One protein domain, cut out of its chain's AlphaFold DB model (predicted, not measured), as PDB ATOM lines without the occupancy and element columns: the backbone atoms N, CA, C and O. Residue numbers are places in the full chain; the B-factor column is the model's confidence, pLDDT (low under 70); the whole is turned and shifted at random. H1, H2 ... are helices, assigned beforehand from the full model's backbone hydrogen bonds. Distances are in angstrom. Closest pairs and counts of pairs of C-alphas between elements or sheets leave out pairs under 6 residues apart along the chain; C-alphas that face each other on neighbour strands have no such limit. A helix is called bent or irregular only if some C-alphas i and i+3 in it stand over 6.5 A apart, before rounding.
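Overview. This is residues 26 to 100 of the 216 residues of an uncharacterized protein of Mycobacterium stomatepiae (UniProt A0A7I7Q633). A long, bent helix runs through the fold: its second arm, H3b, passes through the middle, H2 crosses the early part of that arm on one side, and the short H4 lies beside it on roughly the other. The first arm, H3a, stands at one end of H3b, and H1 makes a corner with H2. The printed part has 75 residues with four named helices, in the order H1, H2, H3, H4, and no named strand: all helix. It is compact, with a radius of gyration of the C-alphas of 12.0 A, and spans 32 by 30 by 19 A.

Arrangement. Start at H1, residues 26 to 32: it and H2, residues 34 to 44, touch only at the corner, only just, with 3 pairs of C-alphas within 8 A, the closest Tyr 30 and Gly 36 at 5.3 A. Next comes H3, residues 53 to 85, one helix by its hydrogen bonds but bent, with C-alphas 63 and 66 9.6 A apart; its arms H3a, residues 53 to 63, and H3b, residues 66 to 85, stand at a steep tilt of 52 degrees. H3b touches H3a with residues 67 to 72 alone, the closest C-alphas being Arg 61 and Ala 68 at 5.1 A. H3b is irregular, with C-alphas 66 and 69 7.0 A apart, and has a kink of 32 degrees near residue 79. Its residues 71 to 75 alone touch H2, closest at the C-alphas of Leu 40 and Leu 71, 5.9 A, at a steep tilt of 68 degrees, only just short of perpendicular. Its residues 77 to 81 alone only just touch H4, residues 95 to 100, with 3 pairs of C-alphas within 8 A, the closest Leu 77 and Asp 95 at 6.7 A. Every O i to N i+4 pair is within hydrogen-bond range in H1, H2, H3a and H4, and 13 of 16 in H3b.

Along the chain. Find C-alpha 26 at (-30.289, 3.442, 21.207), where H1 begins. H2 measures 15.3 A, H3a 15.4 A and H3b 28.8 A from first to last C-alpha. H4 ends at C-alpha 100, (-24.524, 15.435, 2.749).

Size, cuts and confidence. The two C-alphas farthest apart, those of Ala 62 and Gln 100, are 32.8 A apart. The printed part has no cut, no link is long, and no printed residue is under 70 in pLDDT.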
ATOM      1  N   ASP A  26     -30.124   4.846  20.815       97.81
ATOM      2  CA  ASP A  26     -30.289   3.442  21.207       97.81
ATOM      3  C   ASP A  26     -30.098   2.502  20.017       97.81
ATOM      4  O   ASP A  26     -29.504   1.433  20.158       97.81
ATOM      5  N   ASP A  27     -30.539   2.911  18.823       98.25
ATOM      6  CA  ASP A  27     -30.253   2.174  17.590       98.25
ATOM      7  C   ASP A  27     -28.754   2.143  17.313       98.25
ATOM      8  O   ASP A  27     -28.204   1.082  17.028       98.25
ATOM      9  N   VAL A  28     -28.070   3.283  17.456       98.31
ATOM     10  CA  VAL A  28     -26.607   3.342  17.320       98.31
ATOM     11  C   VAL A  28     -25.935   2.465  18.380       98.31
ATOM     12  O   VAL A  28     -25.025   1.711  18.050       98.31
ATOM     13  N   GLY A  29     -26.398   2.498  19.632       98.31
ATOM     14  CA  GLY A  29     -25.903   1.632  20.703       98.31
ATOM     15  C   GLY A  29     -26.036   0.146  20.363       98.31
ATOM     16  O   GLY A  29     -25.070  -0.606  20.486       98.31
ATOM     17  N   TYR A  30     -27.197  -0.266  19.851       98.56
ATOM     18  CA  TYR A  30     -27.422  -1.631  19.383       98.56
ATOM     19  C   TYR A  30     -26.497  -1.996  18.216       98.56
ATOM     20  O   TYR A  30     -25.812  -3.012  18.292       98.56
ATOM     21  N   LEU A  31     -26.413  -1.167  17.172       98.56
ATOM     22  CA  LEU A  31     -25.610  -1.439  15.969       98.56
ATOM     23  C   LEU A  31     -24.104  -1.550  16.255       98.56
ATOM     24  O   LEU A  31     -23.382  -2.178  15.483       98.56
ATOM     25  N   ARG A  32     -23.638  -0.952  17.356       97.50
ATOM     26  CA  ARG A  32     -22.250  -1.025  17.840       97.50
ATOM     27  C   ARG A  32     -21.981  -2.215  18.762       97.50
ATOM     28  O   ARG A  32     -20.823  -2.516  19.032       97.50
ATOM     29  N   SER A  33     -23.028  -2.852  19.281       98.12
ATOM     30  CA  SER A  33     -22.903  -4.037  20.132       98.12
ATOM     31  C   SER A  33     -22.493  -5.265  19.318       98.12
ATOM     32  O   SER A  33     -22.735  -5.326  18.114       98.12
ATOM     33  N   GLU A  34     -21.941  -6.281  19.982       98.06
ATOM     34  CA  GLU A  34     -21.608  -7.565  19.350       98.06
ATOM     35  C   GLU A  34     -22.824  -8.187  18.639       98.06
ATOM     36  O   GLU A  34     -22.731  -8.596  17.481       98.06
ATOM     37  N   ALA A  35     -23.996  -8.157  19.282       98.06
ATOM     38  CA  ALA A  35     -25.242  -8.656  18.704       98.06
ATOM     39  C   ALA A  35     -25.672  -7.865  17.457       98.06
ATOM     40  O   ALA A  35     -26.126  -8.454  16.478       98.06
ATOM     41  N   GLY A  36     -25.523  -6.537  17.473       98.31
ATOM     42  CA  GLY A  36     -25.838  -5.693  16.318       98.31
ATOM     43  C   GLY A  36     -24.865  -5.891  15.161       98.31
ATOM     44  O   GLY A  36     -25.295  -5.959  14.013       98.31
ATOM     45  N   VAL A  37     -23.572  -6.052  15.448       98.25
ATOM     46  CA  VAL A  37     -22.553  -6.360  14.434       98.25
ATOM     47  C   VAL A  37     -22.826  -7.719  13.786       98.25
ATOM     48  O   VAL A  37     -22.823  -7.811  12.558       98.25
ATOM     49  N   ALA A  38     -23.137  -8.747  14.579       98.25
ATOM     50  CA  ALA A  38     -23.513 -10.064  14.066       98.25
ATOM     51  C   ALA A  38     -24.800 -10.007  13.222       98.25
ATOM     52  O   ALA A  38     -24.862 -10.591  12.140       98.25
ATOM     53  N   ALA A  39     -25.809  -9.252  13.668       98.50
ATOM     54  CA  ALA A  39     -27.039  -9.053  12.909       98.50
ATOM     55  C   ALA A  39     -26.789  -8.312  11.584       98.50
ATOM     56  O   ALA A  39     -27.336  -8.701  10.557       98.50
ATOM     57  N   LEU A  40     -25.933  -7.285  11.569       98.38
ATOM     58  CA  LEU A  40     -25.549  -6.585  10.340       98.38
ATOM     59  C   LEU A  40     -24.817  -7.505   9.361       98.38
ATOM     60  O   LEU A  40     -25.071  -7.415   8.163       98.38
ATOM     61  N   ALA A  41     -23.948  -8.391   9.853       98.12
ATOM     62  CA  ALA A  41     -23.296  -9.394   9.017       98.12
ATOM     63  C   ALA A  41     -24.327 -10.348   8.394       98.12
ATOM     64  O   ALA A  41     -24.330 -10.534   7.184       98.12
ATOM     65  N   ALA A  42     -25.272 -10.863   9.186       98.19
ATOM     66  CA  ALA A  42     -26.342 -11.724   8.681       98.19
ATOM     67  C   ALA A  42     -27.249 -11.014   7.655       98.19
ATOM     68  O   ALA A  42     -27.636 -11.604   6.651       98.19
ATOM     69  N   VAL A  43     -27.585  -9.740   7.879       98.06
ATOM     70  CA  VAL A  43     -28.419  -8.960   6.949       98.06
ATOM     71  C   VAL A  43     -27.661  -8.597   5.666       98.06
ATOM     72  O   VAL A  43     -28.278  -8.485   4.605       98.06
ATOM     73  N   ALA A  44     -26.334  -8.464   5.723       96.38
ATOM     74  CA  ALA A  44     -25.507  -8.182   4.553       96.38
ATOM     75  C   ALA A  44     -25.529  -9.304   3.498       96.38
ATOM     76  O   ALA A  44     -25.322  -8.996   2.322       96.38
ATOM     77  N   GLU A  45     -25.849 -10.542   3.894       97.00
ATOM     78  CA  GLU A  45     -26.011 -11.702   3.001       97.00
ATOM     79  C   GLU A  45     -27.281 -11.629   2.130       97.00
ATOM     80  O   GLU A  45     -27.375 -12.288   1.094       97.00
ATOM     81  N   PHE A  46     -28.270 -10.807   2.503       96.88
ATOM     82  CA  PHE A  46     -29.477 -10.614   1.695       96.88
ATOM     83  C   PHE A  46     -29.200  -9.727   0.485       96.88
ATOM     84  O   PHE A  46     -28.448  -8.753   0.547       96.88
ATOM     85  N   THR A  47     -29.865  -9.998  -0.636       94.06
ATOM     86  CA  THR A  47     -29.611  -9.261  -1.878       94.06
ATOM     87  C   THR A  47     -30.194  -7.846  -1.819       94.06
ATOM     88  O   THR A  47     -29.527  -6.893  -2.224       94.06
ATOM     89  N   LEU A  48     -31.382  -7.676  -1.231       92.06
ATOM     90  CA  LEU A  48     -32.068  -6.396  -1.009       92.06
ATOM     91  C   LEU A  48     -32.231  -5.555  -2.290       92.06
ATOM     92  O   LEU A  48     -32.158  -4.325  -2.262       92.06
ATOM     93  N   THR A  49     -32.455  -6.220  -3.424       90.56
ATOM     94  CA  THR A  49     -32.770  -5.576  -4.710       90.56
ATOM     95  C   THR A  49     -34.269  -5.382  -4.862       90.56
ATOM     96  O   THR A  49     -35.049  -5.995  -4.144       90.56
ATOM     97  N   ASP A  50     -34.710  -4.579  -5.832       87.00
ATOM     98  CA  ASP A  50     -36.145  -4.388  -6.113       87.00
ATOM     99  C   ASP A  50     -36.903  -5.707  -6.301       87.00
ATOM    100  O   ASP A  50     -38.013  -5.849  -5.796       87.00
ATOM    101  N   ALA A  51     -36.274  -6.694  -6.946       90.31
ATOM    102  CA  ALA A  51     -36.866  -8.005  -7.189       90.31
ATOM    103  C   ALA A  51     -37.042  -8.858  -5.916       90.31
ATOM    104  O   ALA A  51     -37.957  -9.673  -5.851       90.31
ATOM    105  N   THR A  52     -36.179  -8.684  -4.911       91.94
ATOM    106  CA  THR A  52     -36.124  -9.531  -3.699       91.94
ATOM    107  C   THR A  52     -36.599  -8.811  -2.437       91.94
ATOM    108  O   THR A  52     -36.882  -9.447  -1.424       91.94
ATOM    109  N   ARG A  53     -36.769  -7.484  -2.500       90.69
ATOM    110  CA  ARG A  53     -36.923  -6.590  -1.343       90.69
ATOM    111  C   ARG A  53     -37.987  -7.023  -0.349       90.69
ATOM    112  O   ARG A  53     -37.741  -7.001   0.850       90.69
ATOM    113  N   LEU A  54     -39.175  -7.378  -0.833       91.81
ATOM    114  CA  LEU A  54     -40.290  -7.756   0.035       91.81
ATOM    115  C   LEU A  54     -40.002  -9.059   0.788       91.81
ATOM    116  O   LEU A  54     -40.228  -9.118   1.995       91.81
ATOM    117  N   ALA A  55     -39.486 -10.070   0.086       95.06
ATOM    118  CA  ALA A  55     -39.150 -11.362   0.672       95.06
ATOM    119  C   ALA A  55     -37.986 -11.233   1.664       95.06
ATOM    120  O   ALA A  55     -38.088 -11.707   2.794       95.06
ATOM    121  N   ASP A  56     -36.934 -10.504   1.284       96.50
ATOM    122  CA  ASP A  56     -35.772 -10.265   2.138       96.50
ATOM    123  C   ASP A  56     -36.168  -9.501   3.410       96.50
ATOM    124  O   ASP A  56     -35.844  -9.925   4.515       96.50
ATOM    125  N   ILE A  57     -36.944  -8.415   3.294       94.19
ATOM    126  CA  ILE A  57     -37.417  -7.659   4.465       94.19
ATOM    127  C   ILE A  57     -38.289  -8.533   5.373       94.19
ATOM    128  O   ILE A  57     -38.183  -8.425   6.595       94.19
ATOM    129  N   ALA A  58     -39.146  -9.392   4.813       95.19
ATOM    130  CA  ALA A  58     -39.955 -10.312   5.608       95.19
ATOM    131  C   ALA A  58     -39.082 -11.314   6.383       95.19
ATOM    132  O   ALA A  58     -39.304 -11.512   7.578       95.19
ATOM    133  N   ALA A  59     -38.054 -11.880   5.746       97.25
ATOM    134  CA  ALA A  59     -37.112 -12.801   6.380       97.25
ATOM    135  C   ALA A  59     -36.278 -12.124   7.485       97.25
ATOM    136  O   ALA A  59     -36.128 -12.665   8.585       97.25
ATOM    137  N   VAL A  60     -35.799 -10.901   7.237       97.56
ATOM    138  CA  VAL A  60     -35.078 -10.108   8.242       97.56
ATOM    139  C   VAL A  60     -36.001  -9.768   9.419       97.56
ATOM    140  O   VAL A  60     -35.599  -9.910  10.572       97.56
ATOM    141  N   ARG A  61     -37.259  -9.383   9.169       97.12
ATOM    142  CA  ARG A  61     -38.250  -9.131  10.234       97.12
ATOM    143  C   ARG A  61     -38.541 -10.368  11.073       97.12
ATOM    144  O   ARG A  61     -38.624 -10.246  12.289       97.12
ATOM    145  N   ALA A  62     -38.653 -11.540  10.454       97.75
ATOM    146  CA  ALA A  62     -38.855 -12.789  11.184       97.75
ATOM    147  C   ALA A  62     -37.686 -13.111  12.135       97.75
ATOM    148  O   ALA A  62     -37.906 -13.687  13.195       97.75
ATOM    149  N   SER A  63     -36.464 -12.705  11.776       97.25
ATOM    150  CA  SER A  63     -35.248 -13.008  12.543       97.25
ATOM    151  C   SER A  63     -34.912 -11.955  13.605       97.25
ATOM    152  O   SER A  63     -34.389 -12.293  14.663       97.25
ATOM    153  N   PHE A  64     -35.195 -10.676  13.335       97.19
ATOM    154  CA  PHE A  64     -34.712  -9.551  14.150       97.19
ATOM    155  C   PHE A  64     -35.821  -8.626  14.673       97.19
ATOM    156  O   PHE A  64     -35.524  -7.628  15.335       97.19
ATOM    157  N   GLY A  65     -37.089  -8.929  14.376       95.69
ATOM    158  CA  GLY A  65     -38.249  -8.181  14.860       95.69
ATOM    159  C   GLY A  65     -38.142  -6.683  14.580       95.69
ATOM    160  O   GLY A  65     -37.861  -6.258  13.454       95.69
ATOM    161  N   ASP A  66     -38.306  -5.882  15.631       93.75
ATOM    162  CA  ASP A  66     -38.317  -4.417  15.563       93.75
ATOM    163  C   ASP A  66     -36.971  -3.800  15.152       93.75
ATOM    164  O   ASP A  66     -36.920  -2.638  14.752       93.75
ATOM    165  N   ARG A  67     -35.869  -4.565  15.185       96.44
ATOM    166  CA  ARG A  67     -34.552  -4.098  14.716       96.44
ATOM    167  C   ARG A  67     -34.371  -4.221  13.205       96.44
ATOM    168  O   ARG A  67     -33.447  -3.624  12.653       96.44
ATOM    169  N   ALA A  68     -35.249  -4.942  12.510       96.75
ATOM    170  CA  ALA A  68     -35.135  -5.146  11.069       96.75
ATOM    171  C   ALA A  68     -35.022  -3.840  10.250       96.75
ATOM    172  O   ALA A  68     -34.152  -3.785   9.380       96.75
ATOM    173  N   PRO A  69     -35.807  -2.769  10.506       95.69
ATOM    174  CA  PRO A  69     -35.694  -1.529   9.739       95.69
ATOM    175  C   PRO A  69     -34.301  -0.893   9.811       95.69
ATOM    176  O   PRO A  69     -33.742  -0.548   8.773       95.69
ATOM    177  N   VAL A  70     -33.711  -0.782  11.009       97.31
ATOM    178  CA  VAL A  70     -32.389  -0.152  11.187       97.31
ATOM    179  C   VAL A  70     -31.259  -1.005  10.612       97.31
ATOM    180  O   VAL A  70     -30.307  -0.456  10.060       97.31
ATOM    181  N   LEU A  71     -31.379  -2.335  10.668       98.12
ATOM    182  CA  LEU A  71     -30.408  -3.261  10.078       98.12
ATOM    183  C   LEU A  71     -30.422  -3.208   8.543       98.12
ATOM    184  O   LEU A  71     -29.364  -3.089   7.917       98.12
ATOM    185  N   VAL A  72     -31.614  -3.254   7.934       97.19
ATOM    186  CA  VAL A  72     -31.778  -3.151   6.473       97.19
ATOM    187  C   VAL A  72     -31.293  -1.791   5.983       97.19
ATOM    188  O   VAL A  72     -30.515  -1.727   5.031       97.19
ATOM    189  N   GLU A  73     -31.695  -0.708   6.649       96.38
ATOM    190  CA  GLU A  73     -31.287   0.645   6.270       96.38
ATOM    191  C   GLU A  73     -29.765   0.815   6.346       96.38
ATOM    192  O   GLU A  73     -29.149   1.260   5.380       96.38
ATOM    193  N   THR A  74     -29.141   0.392   7.450       97.62
ATOM    194  CA  THR A  74     -27.679   0.463   7.620       97.62
ATOM    195  C   THR A  74     -26.953  -0.322   6.525       97.62
ATOM    196  O   THR A  74     -25.982   0.169   5.947       97.62
ATOM    197  N   THR A  75     -27.447  -1.514   6.185       96.88
ATOM    198  CA  THR A  75     -26.875  -2.360   5.125       96.88
ATOM    199  C   THR A  75     -26.951  -1.678   3.760       96.88
ATOM    200  O   THR A  75     -25.956  -1.596   3.036       96.88
ATOM    201  N   LEU A  76     -28.118  -1.132   3.411       94.94
ATOM    202  CA  LEU A  76     -28.315  -0.419   2.149       94.94
ATOM    203  C   LEU A  76     -27.472   0.857   2.075       94.94
ATOM    204  O   LEU A  76     -26.890   1.146   1.028       94.94
ATOM    205  N   LEU A  77     -27.375   1.608   3.171       95.94
ATOM    206  CA  LEU A  77     -26.543   2.802   3.235       95.94
ATOM    207  C   LEU A  77     -25.063   2.468   3.039       95.94
ATOM    208  O   LEU A  77     -24.388   3.164   2.285       95.94
ATOM    209  N   ARG A  78     -24.562   1.388   3.651       96.62
ATOM    210  CA  ARG A  78     -23.157   0.969   3.505       96.62
ATOM    211  C   ARG A  78     -22.821   0.662   2.055       96.62
ATOM    212  O   ARG A  78     -21.809   1.136   1.551       96.62
ATOM    213  N   ARG A  79     -23.723  -0.023   1.349       94.81
ATOM    214  CA  ARG A  79     -23.592  -0.281  -0.094       94.81
ATOM    215  C   ARG A  79     -23.563   1.011  -0.912       94.81
ATOM    216  O   ARG A  79     -22.718   1.155  -1.790       94.81
ATOM    217  N   ARG A  80     -24.443   1.975  -0.608       94.00
ATOM    218  CA  ARG A  80     -24.452   3.291  -1.278       94.00
ATOM    219  C   ARG A  80     -23.190   4.108  -0.990       94.00
ATOM    220  O   ARG A  80     -22.764   4.883  -1.843       94.00
ATOM    221  N   ALA A  81     -22.598   3.949   0.191       95.75
ATOM    222  CA  ALA A  81     -21.451   4.733   0.620       95.75
ATOM    223  C   ALA A  81     -20.163   4.402  -0.144       95.75
ATOM    224  O   ALA A  81     -19.354   5.307  -0.338       95.75
ATOM    225  N   ILE A  82     -20.005   3.169  -0.645       93.88
ATOM    226  CA  ILE A  82     -18.775   2.687  -1.304       93.88
ATOM    227  C   ILE A  82     -18.296   3.647  -2.398       93.88
ATOM    228  O   ILE A  82     -17.150   4.093  -2.385       93.88
ATOM    229  N   GLY A  83     -19.186   4.034  -3.317       91.88
ATOM    230  CA  GLY A  83     -18.815   4.897  -4.443       91.88
ATOM    231  C   GLY A  83     -18.419   6.324  -4.044       91.88
ATOM    232  O   GLY A  83     -17.773   7.019  -4.823       91.88
ATOM    233  N   LYS A  84     -18.805   6.776  -2.845       93.88
ATOM    234  CA  LYS A  84     -18.603   8.155  -2.376       93.88
ATOM    235  C   LYS A  84     -17.485   8.277  -1.341       93.88
ATOM    236  O   LYS A  84     -16.753   9.269  -1.355       93.88
ATOM    237  N   LEU A  85     -17.392   7.310  -0.435       93.81
ATOM    238  CA  LEU A  85     -16.538   7.348   0.751       93.81
ATOM    239  C   LEU A  85     -15.418   6.294   0.731       93.81
ATOM    240  O   LEU A  85     -14.536   6.359   1.576       93.81
ATOM    241  N   GLY A  86     -15.408   5.367  -0.234       91.25
ATOM    242  CA  GLY A  86     -14.448   4.261  -0.261       91.25
ATOM    243  C   GLY A  86     -14.847   3.129   0.690       91.25
ATOM    244  O   GLY A  86     -16.038   2.869   0.875       91.25
ATOM    245  N   ASP A  87     -13.866   2.435   1.275       88.81
ATOM    246  CA  ASP A  87     -14.139   1.359   2.234       88.81
ATOM    247  C   ASP A  87     -14.544   1.923   3.603       88.81
ATOM    248  O   ASP A  87     -13.729   2.195   4.478       88.81
ATOM    249  N   VAL A  88     -15.853   2.103   3.755       91.00
ATOM    250  CA  VAL A  88     -16.526   2.469   5.006       91.00
ATOM    251  C   VAL A  88     -17.529   1.383   5.402       91.00
ATOM    252  O   VAL A  88     -18.595   1.651   5.958       91.00
ATOM    253  N   SER A  89     -17.204   0.128   5.085       89.75
ATOM    254  CA  SER A  89     -18.072  -1.044   5.267       89.75
ATOM    255  C   SER A  89     -18.527  -1.264   6.718       89.75
ATOM    256  O   SER A  89     -19.598  -1.824   6.952       89.75
ATOM    257  N   HIS A  90     -17.771  -0.762   7.696       93.88
ATOM    258  CA  HIS A  90     -18.109  -0.829   9.123       93.88
ATOM    259  C   HIS A  90     -18.733   0.450   9.689       93.88
ATOM    260  O   HIS A  90     -19.181   0.457  10.840       93.88
ATOM    261  N   TRP A  91     -18.799   1.524   8.902       97.81
ATOM    262  CA  TRP A  91     -19.317   2.803   9.371       97.81
ATOM    263  C   TRP A  91     -20.838   2.787   9.515       97.81
ATOM    264  O   TRP A  91     -21.547   1.955   8.939       97.81
ATOM    265  N   LEU A  92     -21.330   3.720  10.321       98.25
ATOM    266  CA  LEU A  92     -22.733   4.024  10.533       98.25
ATOM    267  C   LEU A  92     -23.013   5.443  10.040       98.25
ATOM    268  O   LEU A  92     -22.219   6.365  10.238       98.25
ATOM    269  N   PHE A  93     -24.161   5.618   9.402       95.38
ATOM    270  CA  PHE A  93     -24.635   6.906   8.912       95.38
ATOM    271  C   PHE A  93     -26.158   6.894   8.855       95.38
ATOM    272  O   PHE A  93     -26.775   5.839   8.733       95.38
ATOM    273  N   THR A  94     -26.757   8.079   8.898       94.50
ATOM    274  CA  THR A  94     -28.131   8.279   8.432       94.50
ATOM    275  C   THR A  94     -28.124   8.527   6.922       94.50
ATOM    276  O   THR A  94     -27.100   8.925   6.361       94.50
ATOM    277  N   ASP A  95     -29.264   8.345   6.249       91.62
ATOM    278  CA  ASP A  95     -29.374   8.674   4.820       91.62
ATOM    279  C   ASP A  95     -29.041  10.144   4.545       91.62
ATOM    280  O   ASP A  95     -28.265  10.452   3.641       91.62
ATOM    281  N   GLU A  96     -29.532  11.054   5.386       89.00
ATOM    282  CA  GLU A  96     -29.229  12.478   5.264       89.00
ATOM    283  C   GLU A  96     -27.727  12.757   5.401       89.00
ATOM    284  O   GLU A  96     -27.150  13.445   4.554       89.00
ATOM    285  N   ALA A  97     -27.078  12.186   6.422       92.31
ATOM    286  CA  ALA A  97     -25.651  12.374   6.641       92.31
ATOM    287  C   ALA A  97     -24.828  11.801   5.479       92.31
ATOM    288  O   ALA A  97     -23.904  12.459   5.005       92.31
ATOM    289  N   LEU A  98     -25.196  10.631   4.945       93.19
ATOM    290  CA  LEU A  98     -24.524  10.054   3.781       93.19
ATOM    291  C   LEU A  98     -24.713  10.913   2.524       93.19
ATOM    292  O   LEU A  98     -23.762  11.135   1.768       93.19
ATOM    293  N   GLN A  99     -25.920  11.433   2.289       89.69
ATOM    294  CA  GLN A  99     -26.190  12.334   1.168       89.69
ATOM    295  C   GLN A  99     -25.375  13.630   1.269       89.69
ATOM    296  O   GLN A  99     -24.857  14.099   0.251       89.69
ATOM    297  N   GLN A 100     -25.235  14.182   2.477       88.44
ATOM    298  CA  GLN A 100     -24.524  15.435   2.749       88.44
ATOM    299  C   GLN A 100     -23.003  15.275   2.845       88.44
ATOM    300  O   GLN A 100     -22.303  16.239   2.567       88.44
TER     301      GLN A 100